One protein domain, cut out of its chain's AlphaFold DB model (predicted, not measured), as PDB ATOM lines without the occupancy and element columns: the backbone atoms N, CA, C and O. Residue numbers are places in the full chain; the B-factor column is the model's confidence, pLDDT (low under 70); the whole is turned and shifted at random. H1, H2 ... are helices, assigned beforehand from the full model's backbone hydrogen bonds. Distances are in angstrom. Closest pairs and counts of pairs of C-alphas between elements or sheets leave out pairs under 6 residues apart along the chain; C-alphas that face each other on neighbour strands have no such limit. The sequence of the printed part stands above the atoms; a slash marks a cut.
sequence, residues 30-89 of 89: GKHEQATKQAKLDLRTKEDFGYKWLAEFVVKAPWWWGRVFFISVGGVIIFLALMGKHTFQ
ATOM      1  N   GLY A  30      86.801 162.863 168.590       86.31
ATOM      2  CA  GLY A  30      87.584 163.094 169.810       86.31
ATOM      3  C   GLY A  30      86.811 162.805 171.102       86.31
ATOM      4  O   GLY A  30      87.348 162.173 172.010       86.31
ATOM      5  N   LYS A  31      85.526 163.189 171.174       84.00
ATOM      6  CA  LYS A  31      84.652 162.824 172.307       84.00
ATOM      7  C   LYS A  31      84.422 161.314 172.372       84.00
ATOM      8  O   LYS A  31      84.386 160.739 173.456       84.00
ATOM      9  N   HIS A  32      84.291 160.673 171.211       86.12
ATOM     10  CA  HIS A  32      84.164 159.224 171.127       86.12
ATOM     11  C   HIS A  32      85.428 158.507 171.612       86.12
ATOM     12  O   HIS A  32      85.338 157.581 172.406       86.12
ATOM     13  N   GLU A  33      86.612 158.973 171.219       86.38
ATOM     14  CA  GLU A  33      87.878 158.393 171.669       86.38
ATOM     15  C   GLU A  33      88.054 158.502 173.192       86.38
ATOM     16  O   GLU A  33      88.483 157.542 173.837       86.38
ATOM     17  N   GLN A  34      87.679 159.640 173.786       87.75
ATOM     18  CA  GLN A  34      87.668 159.818 175.241       87.75
ATOM     19  C   GLN A  34      86.709 158.835 175.927       87.75
ATOM     20  O   GLN A  34      87.116 158.145 176.863       87.75
ATOM     21  N   ALA A  35      85.479 158.702 175.421       84.38
ATOM     22  CA  ALA A  35      84.502 157.743 175.937       84.38
ATOM     23  C   ALA A  35      85.002 156.292 175.829       84.38
ATOM     24  O   ALA A  35      84.871 155.517 176.772       84.38
ATOM     25  N   THR A  36      85.654 155.938 174.721       86.19
ATOM     26  CA  THR A  36      86.252 154.617 174.498       86.19
ATOM     27  C   THR A  36      87.422 154.343 175.442       86.19
ATOM     28  O   THR A  36      87.556 153.228 175.950       86.19
ATOM     29  N   LYS A  37      88.272 155.339 175.725       87.69
ATOM     30  CA  LYS A  37      89.352 155.213 176.722       87.69
ATOM     31  C   LYS A  37      88.787 154.980 178.119       87.69
ATOM     32  O   LYS A  37      89.264 154.092 178.823       87.69
ATOM     33  N   GLN A  38      87.751 155.726 178.490       85.69
ATOM     34  CA  GLN A  38      87.106 155.588 179.791       85.69
ATOM     35  C   GLN A  38      86.380 154.247 179.929       85.69
ATOM     36  O   GLN A  38      86.586 153.550 180.916       85.69
ATOM     37  N   ALA A  39      85.669 153.807 178.889       83.50
ATOM     38  CA  ALA A  39      85.051 152.485 178.834       83.50
ATOM     39  C   ALA A  39      86.083 151.352 178.979       83.50
ATOM     40  O   ALA A  39      85.846 150.395 179.710       83.50
ATOM     41  N   LYS A  40      87.262 151.462 178.346       84.56
ATOM     42  CA  LYS A  40      88.357 150.486 178.519       84.56
ATOM     43  C   LYS A  40      88.903 150.454 179.947       84.56
ATOM     44  O   LYS A  40      89.254 149.378 180.427       84.56
ATOM     45  N   LEU A  41      89.003 151.610 180.604       85.38
ATOM     46  CA  LEU A  41      89.419 151.694 182.004       85.38
ATOM     47  C   LEU A  41      88.363 151.069 182.917       85.38
ATOM     48  O   LEU A  41      88.702 150.215 183.732       85.38
ATOM     49  N   ASP A  42      87.089 151.414 182.732       81.25
ATOM     50  CA  ASP A  42      85.985 150.855 183.515       81.25
ATOM     51  C   ASP A  42      85.903 149.327 183.356       81.25
ATOM     52  O   ASP A  42      85.813 148.622 184.357       81.25
ATOM     53  N   LEU A  43      86.058 148.794 182.134       81.12
ATOM     54  CA  LEU A  43      86.086 147.347 181.863       81.12
ATOM     55  C   LEU A  43      87.237 146.601 182.552       81.12
ATOM     56  O   LEU A  43      87.101 145.414 182.841       81.12
ATOM     57  N   ARG A  44      88.378 147.264 182.776       80.38
ATOM     58  CA  ARG A  44      89.532 146.677 183.479       80.38
ATOM     59  C   ARG A  44      89.425 146.779 184.993       80.38
ATOM     60  O   ARG A  44      90.012 145.958 185.683       80.38
ATOM     61  N   THR A  45      88.749 147.809 185.493       79.56
ATOM     62  CA  THR A  45      88.809 148.187 186.914       79.56
ATOM     63  C   THR A  45      87.562 147.752 187.678       79.56
ATOM     64  O   THR A  45      87.606 147.624 188.896       79.56
ATOM     65  N   LYS A  46      86.440 147.528 186.985       74.94
ATOM     66  CA  LYS A  46      85.161 147.182 187.605       74.94
ATOM     67  C   LYS A  46      84.723 145.798 187.137       74.94
ATOM     68  O   LYS A  46      84.175 145.650 186.046       74.94
ATOM     69  N   GLU A  47      84.980 144.788 187.968       62.81
ATOM     70  CA  GLU A  47      84.585 143.395 187.702       62.81
ATOM     71  C   GLU A  47      83.060 143.216 187.646       62.81
ATOM     72  O   GLU A  47      82.580 142.437 186.825       62.81
ATOM     73  N   ASP A  48      82.307 144.000 188.426       62.75
ATOM     74  CA  ASP A  48      80.854 143.856 188.611       62.75
ATOM     75  C   ASP A  48      80.047 144.992 187.948       62.75
ATOM     76  O   ASP A  48      79.096 145.561 188.490       62.75
ATOM     77  N   PHE A  49      80.481 145.414 186.758       64.56
ATOM     78  CA  PHE A  49      79.814 146.493 186.037       64.56
ATOM     79  C   PHE A  49      78.602 145.956 185.267       64.56
ATOM     80  O   PHE A  49      78.749 145.348 184.207       64.56
ATOM     81  N   GLY A  50      77.385 146.251 185.741       67.44
ATOM     82  CA  GLY A  50      76.131 145.873 185.063       67.44
ATOM     83  C   GLY A  50      76.008 146.373 183.612       67.44
ATOM     84  O   GLY A  50      75.195 145.874 182.841       67.44
ATOM     85  N   TYR A  51      76.866 147.314 183.208       69.31
ATOM     86  CA  TYR A  51      76.939 147.874 181.858       69.31
ATOM     87  C   TYR A  51      78.172 147.407 181.068       69.31
ATOM     88  O   TYR A  51      78.582 148.078 180.119       69.31
ATOM     89  N   LYS A  52      78.774 146.263 181.423       77.12
ATOM     90  CA  LYS A  52      79.935 145.687 180.716       77.12
ATOM     91  C   LYS A  52      79.684 145.550 179.212       77.12
ATOM     92  O   LYS A  52      80.512 145.969 178.407       77.12
ATOM     93  N   TRP A  53      78.496 145.071 178.838       81.69
ATOM     94  CA  TRP A  53      78.068 144.972 177.437       81.69
ATOM     95  C   TRP A  53      78.076 146.337 176.733       81.69
ATOM     96  O   TRP A  53      78.522 146.439 175.591       81.69
ATOM     97  N   LEU A  54      77.606 147.392 177.408       77.44
ATOM     98  CA  LEU A  54      77.532 148.734 176.838       77.44
ATOM     99  C   LEU A  54      78.934 149.312 176.635       77.44
ATOM    100  O   LEU A  54      79.215 149.894 175.592       77.44
ATOM    101  N   ALA A  55      79.834 149.112 177.599       79.62
ATOM    102  CA  ALA A  55      81.224 149.532 177.477       79.62
ATOM    103  C   ALA A  55      81.946 148.775 176.346       79.62
ATOM    104  O   ALA A  55      82.629 149.397 175.535       79.62
ATOM    105  N   GLU A  56      81.744 147.459 176.219       82.12
ATOM    106  CA  GLU A  56      82.269 146.682 175.088       82.12
ATOM    107  C   GLU A  56      81.700 147.151 173.745       82.12
ATOM    108  O   GLU A  56      82.432 147.226 172.753       82.12
ATOM    109  N   PHE A  57      80.413 147.495 173.713       81.88
ATOM    110  CA  PHE A  57      79.762 148.045 172.533       81.88
ATOM    111  C   PHE A  57      80.365 149.396 172.151       81.88
ATOM    112  O   PHE A  57      80.747 149.568 171.001       81.88
ATOM    113  N   VAL A  58      80.545 150.322 173.099       82.06
ATOM    114  CA  VAL A  58      81.162 151.638 172.849       82.06
ATOM    115  C   VAL A  58      82.588 151.499 172.315       82.06
ATOM    116  O   VAL A  58      82.978 152.255 171.433       82.06
ATOM    117  N   VAL A  59      83.350 150.509 172.793       83.12
ATOM    118  CA  VAL A  59      84.723 150.257 172.331       83.12
ATOM    119  C   VAL A  59      84.780 149.715 170.898       83.12
ATOM    120  O   VAL A  59      85.737 150.007 170.181       83.12
ATOM    121  N   LYS A  60      83.793 148.907 170.490       85.75
ATOM    122  CA  LYS A  60      83.718 148.302 169.146       85.75
ATOM    123  C   LYS A  60      82.967 149.176 168.141       85.75
ATOM    124  O   LYS A  60      83.193 149.057 166.938       85.75
ATOM    125  N   ALA A  61      82.053 150.016 168.618       84.62
ATOM    126  CA  ALA A  61      81.216 150.850 167.781       84.62
ATOM    127  C   ALA A  61      82.050 151.969 167.146       84.62
ATOM    128  O   ALA A  61      82.846 152.611 167.826       84.62
ATOM    129  N   PRO A  62      81.865 152.250 165.851       85.75
ATOM    130  CA  PRO A  62      82.533 153.375 165.228       85.75
ATOM    131  C   PRO A  62      81.894 154.700 165.668       85.75
ATOM    132  O   PRO A  62      80.713 154.765 165.997       85.75
ATOM    133  N   TRP A  63      82.664 155.789 165.643       82.38
ATOM    134  CA  TRP A  63      82.279 157.076 166.248       82.38
ATOM    135  C   TRP A  63      80.917 157.634 165.791       82.38
ATOM    136  O   TRP A  63      80.208 158.279 166.562       82.38
ATOM    137  N   TRP A  64      80.521 157.368 164.546       82.44
ATOM    138  CA  TRP A  64      79.245 157.807 163.983       82.44
ATOM    139  C   TRP A  64      78.036 157.080 164.586       82.44
ATOM    140  O   TRP A  64      76.948 157.648 164.595       82.44
ATOM    141  N   TRP A  65      78.207 155.888 165.169       85.88
ATOM    142  CA  TRP A  65      77.121 155.184 165.861       85.88
ATOM    143  C   TRP A  65      76.614 155.944 167.081       85.88
ATOM    144  O   TRP A  65      75.406 156.009 167.288       85.88
ATOM    145  N   GLY A  66      77.505 156.576 167.854       82.12
ATOM    146  CA  GLY A  66      77.093 157.430 168.970       82.12
ATOM    147  C   GLY A  66      76.233 158.598 168.483       82.12
ATOM    148  O   GLY A  66      75.170 158.871 169.033       82.12
ATOM    149  N   ARG A  67      76.641 159.231 167.378       86.00
ATOM    150  CA  ARG A  67      75.892 160.318 166.736       86.00
ATOM    151  C   ARG A  67      74.506 159.873 166.274       86.00
ATOM    152  O   ARG A  67      73.532 160.555 166.581       86.00
ATOM    153  N   VAL A  68      74.414 158.737 165.583       89.00
ATOM    154  CA  VAL A  68      73.131 158.167 165.142       89.00
ATOM    155  C   VAL A  68      72.246 157.859 166.348       89.00
ATOM    156  O   VAL A  68      71.105 158.299 166.376       89.00
ATOM    157  N   PHE A  69      72.783 157.203 167.379       87.94
ATOM    158  CA  PHE A  69      72.037 156.867 168.591       87.94
ATOM    159  C   PHE A  69      71.440 158.104 169.278       87.94
ATOM    160  O   PHE A  69      70.235 158.154 169.510       87.94
ATOM    161  N   PHE A  70      72.254 159.129 169.554       87.88
ATOM    162  CA  PHE A  70      71.787 160.351 170.220       87.88
ATOM    163  C   PHE A  70      70.741 161.111 169.390       87.88
ATOM    164  O   PHE A  70      69.739 161.567 169.943       87.88
ATOM    165  N   ILE A  71      70.932 161.205 168.068       91.06
ATOM    166  CA  ILE A  71      69.970 161.861 167.170       91.06
ATOM    167  C   ILE A  71      68.660 161.069 167.107       91.06
ATOM    168  O   ILE A  71      67.593 161.667 167.220       91.06
ATOM    169  N   SER A  72      68.717 159.742 166.966       90.81
ATOM    170  CA  SER A  72      67.528 158.888 166.907       90.81
ATOM    171  C   SER A  72      66.730 158.936 168.208       90.81
ATOM    172  O   SER A  72      65.520 159.139 168.164       90.81
ATOM    173  N   VAL A  73      67.389 158.817 169.364       91.12
ATOM    174  CA  VAL A  73      66.722 158.898 170.674       91.12
ATOM    175  C   VAL A  73      66.093 160.276 170.875       91.12
ATOM    176  O   VAL A  73      64.914 160.364 171.209       91.12
ATOM    177  N   GLY A  74      66.838 161.354 170.613       90.62
ATOM    178  CA  GLY A  74      66.312 162.713 170.731       90.62
ATOM    179  C   GLY A  74      65.136 162.978 169.786       90.62
ATOM    180  O   GLY A  74      64.125 163.539 170.204       90.62
ATOM    181  N   GLY A  75      65.224 162.503 168.540       91.31
ATOM    182  CA  GLY A  75      64.149 162.598 167.554       91.31
ATOM    183  C   GLY A  75      62.886 161.846 167.975       91.31
ATOM    184  O   GLY A  75      61.794 162.400 167.871       91.31
ATOM    185  N   VAL A  76      63.021 160.628 168.513       91.94
ATOM    186  CA  VAL A  76      61.888 159.846 169.039       91.94
ATOM    187  C   VAL A  76      61.244 160.546 170.235       91.94
ATOM    188  O   VAL A  76      60.021 160.632 170.287       91.94
ATOM    189  N   ILE A  77      62.033 161.097 171.163       89.88
ATOM    190  CA  ILE A  77      61.508 161.844 172.319       89.88
ATOM    191  C   ILE A  77      60.690 163.054 171.854       89.88
ATOM    192  O   ILE A  77      59.560 163.240 172.304       89.88
ATOM    193  N   ILE A  78      61.230 163.851 170.924       90.38
ATOM    194  CA  ILE A  78      60.522 165.009 170.359       90.38
ATOM    195  C   ILE A  78      59.249 164.550 169.642       90.38
ATOM    196  O   ILE A  78      58.182 165.117 169.860       90.38
ATOM    197  N   PHE A  79      59.336 163.503 168.819       89.62
ATOM    198  CA  PHE A  79      58.196 162.965 168.082       89.62
ATOM    199  C   PHE A  79      57.074 162.493 169.014       89.62
ATOM    200  O   PHE A  79      55.921 162.875 168.824       89.62
ATOM    201  N   LEU A  80      57.399 161.726 170.059       87.56
ATOM    202  CA  LEU A  80      56.429 161.268 171.056       87.56
ATOM    203  C   LEU A  80      55.814 162.437 171.831       87.56
ATOM    204  O   LEU A  80      54.610 162.437 172.070       87.56
ATOM    205  N   ALA A  81      56.606 163.457 172.172       86.00
ATOM    206  CA  ALA A  81      56.101 164.655 172.835       86.00
ATOM    207  C   ALA A  81      55.140 165.465 171.949       86.00
ATOM    208  O   ALA A  81      54.211 166.092 172.458       86.00
ATOM    209  N   LEU A  82      55.336 165.456 170.627       83.38
ATOM    210  CA  LEU A  82      54.427 166.088 169.667       83.38
ATOM    211  C   LEU A  82      53.165 165.246 169.435       83.38
ATOM    212  O   LEU A  82      52.066 165.795 169.435       83.38
ATOM    213  N   MET A  83      53.300 163.924 169.302       81.25
ATOM    214  CA  MET A  83      52.171 163.001 169.140       81.25
ATOM    215  C   MET A  83      51.279 162.950 170.380       81.25
ATOM    216  O   MET A  83      50.061 162.945 170.240       81.25
ATOM    217  N   GLY A  84      51.859 162.994 171.585       67.31
ATOM    218  CA  GLY A  84      51.105 163.060 172.840       67.31
ATOM    219  C   GLY A  84      50.183 164.280 172.917       67.31
ATOM    220  O   GLY A  84      49.107 164.209 173.493       67.31
ATOM    221  N   LYS A  85      50.527 165.388 172.257       62.53
ATOM    222  CA  LYS A  85      49.609 166.529 172.138       62.53
ATOM    223  C   LYS A  85      48.409 166.228 171.240       62.53
ATOM    224  O   LYS A  85      47.339 166.771 171.476       62.53
ATOM    225  N   HIS A  86      48.585 165.385 170.227       58.12
ATOM    226  CA  HIS A  86      47.557 165.077 169.234       58.12
ATOM    227  C   HIS A  86      46.587 163.970 169.687       58.12
ATOM    228  O   HIS A  86      45.476 163.897 169.172       58.12
ATOM    229  N   THR A  87      46.987 163.108 170.628       52.59
ATOM    230  CA  THR A  87      46.136 162.040 171.190       52.59
ATOM    231  C   THR A  87      45.369 162.432 172.456       52.59
ATOM    232  O   THR A  87      44.421 161.735 172.801       52.59
ATOM    233  N   PHE A  88      45.751 163.513 173.148       46.97
ATOM    234  CA  PHE A  88      45.100 163.989 174.383       46.97
ATOM    235  C   PHE A  88      44.309 165.310 174.218       46.97
ATOM    236  O   PHE A  88      43.873 165.892 175.215       46.97
ATOM    237  N   GLN A  89      44.127 165.792 172.983       45.12
ATOM    238  CA  GLN A  89      43.133 166.825 172.644       45.12
ATOM    239  C   GLN A  89      41.790 166.187 172.304       45.12
ATOM    240  O   GLN A  89      40.773 166.795 172.707       45.12
TER     241      GLN A  89
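Overview. This is residues 30 to 89 of the 89 residues of an uncharacterized protein of Halobacillus mangrovi (UniProt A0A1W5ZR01). One long helix, H3, sticks out as an arm from a small head, in which H1 and H2 form a helical hairpin. The arm begins near the first residues of H1, and its free part, residues 68 to 87 of H3 with residues 88 and 89 beyond, makes most of the longest axis. The printed part has 60 residues with three named helices, H1, H2 and H3 in that order along the chain, and no named strand; the class is all helix. The whole is extended, with a radius of gyration of the C-alphas of 16.3 A, and flat, spanning 52 by 26 by 14 A along its three main axes.

Arrangement. The longest helix is H3, residues 63 to 87, and its residues 68 to 87 stand free. H1, residues 30 to 45, and H3 touch only at their ends, and only just, with 3 pairs of C-alphas within 8 A. H1 touches H3 with residues 32 to 33 alone, and H3 touches H1 with residues 63 to 66 alone; the closest C-alphas are those of His 32 and Trp 63, 5.7 A apart. The lines of H1 and H3 are about perpendicular, at 81 degrees. H2, residues 52 to 60, is apart from H3, but only just, with the closest C-alphas 8.1 A apart. H1 and H2 touch, with 15 pairs of C-alphas within 8 A; the closest C-alphas are those of Ala 39 and Ala 55, at 5.0 A. They form a helical hairpin, running opposite ways at a steep tilt of 40 degrees. Every O i to N i+4 pair is within hydrogen-bond range in H1 and H2, and 18 of 21 are in H3.

Along the chain. H3 runs 36.8 A from C-alpha 63 at (82.279, 157.076, 166.248) to C-alpha 87 at (46.136, 162.040, 171.190). H1 begins with C-alpha 30 at (87.584, 163.094, 169.810) and is 22.7 A long from first to last C-alpha. H2 is 12.5 A long from C-alpha 52 to C-alpha 60.

Size, cuts and confidence. The two C-alphas farthest apart are those of Arg 44 and Gln 89, 51.7 A. Residues 44 to 50 and 68 to 89 stand free; the body without them has 31 residues, spans 21 by 15 by 11 A and has a radius of gyration of 8.4 A. The link from H2 to H3 is tight, with 2 residues, and that from H1 to H2 is short, with 6. The printed part has no cut and ends at Gln 89, the chain's last residue. The mean pLDDT of the printed part is 80.4, and the model's confidence is low, under 70, at residues 47 to 51 and 84 to 89.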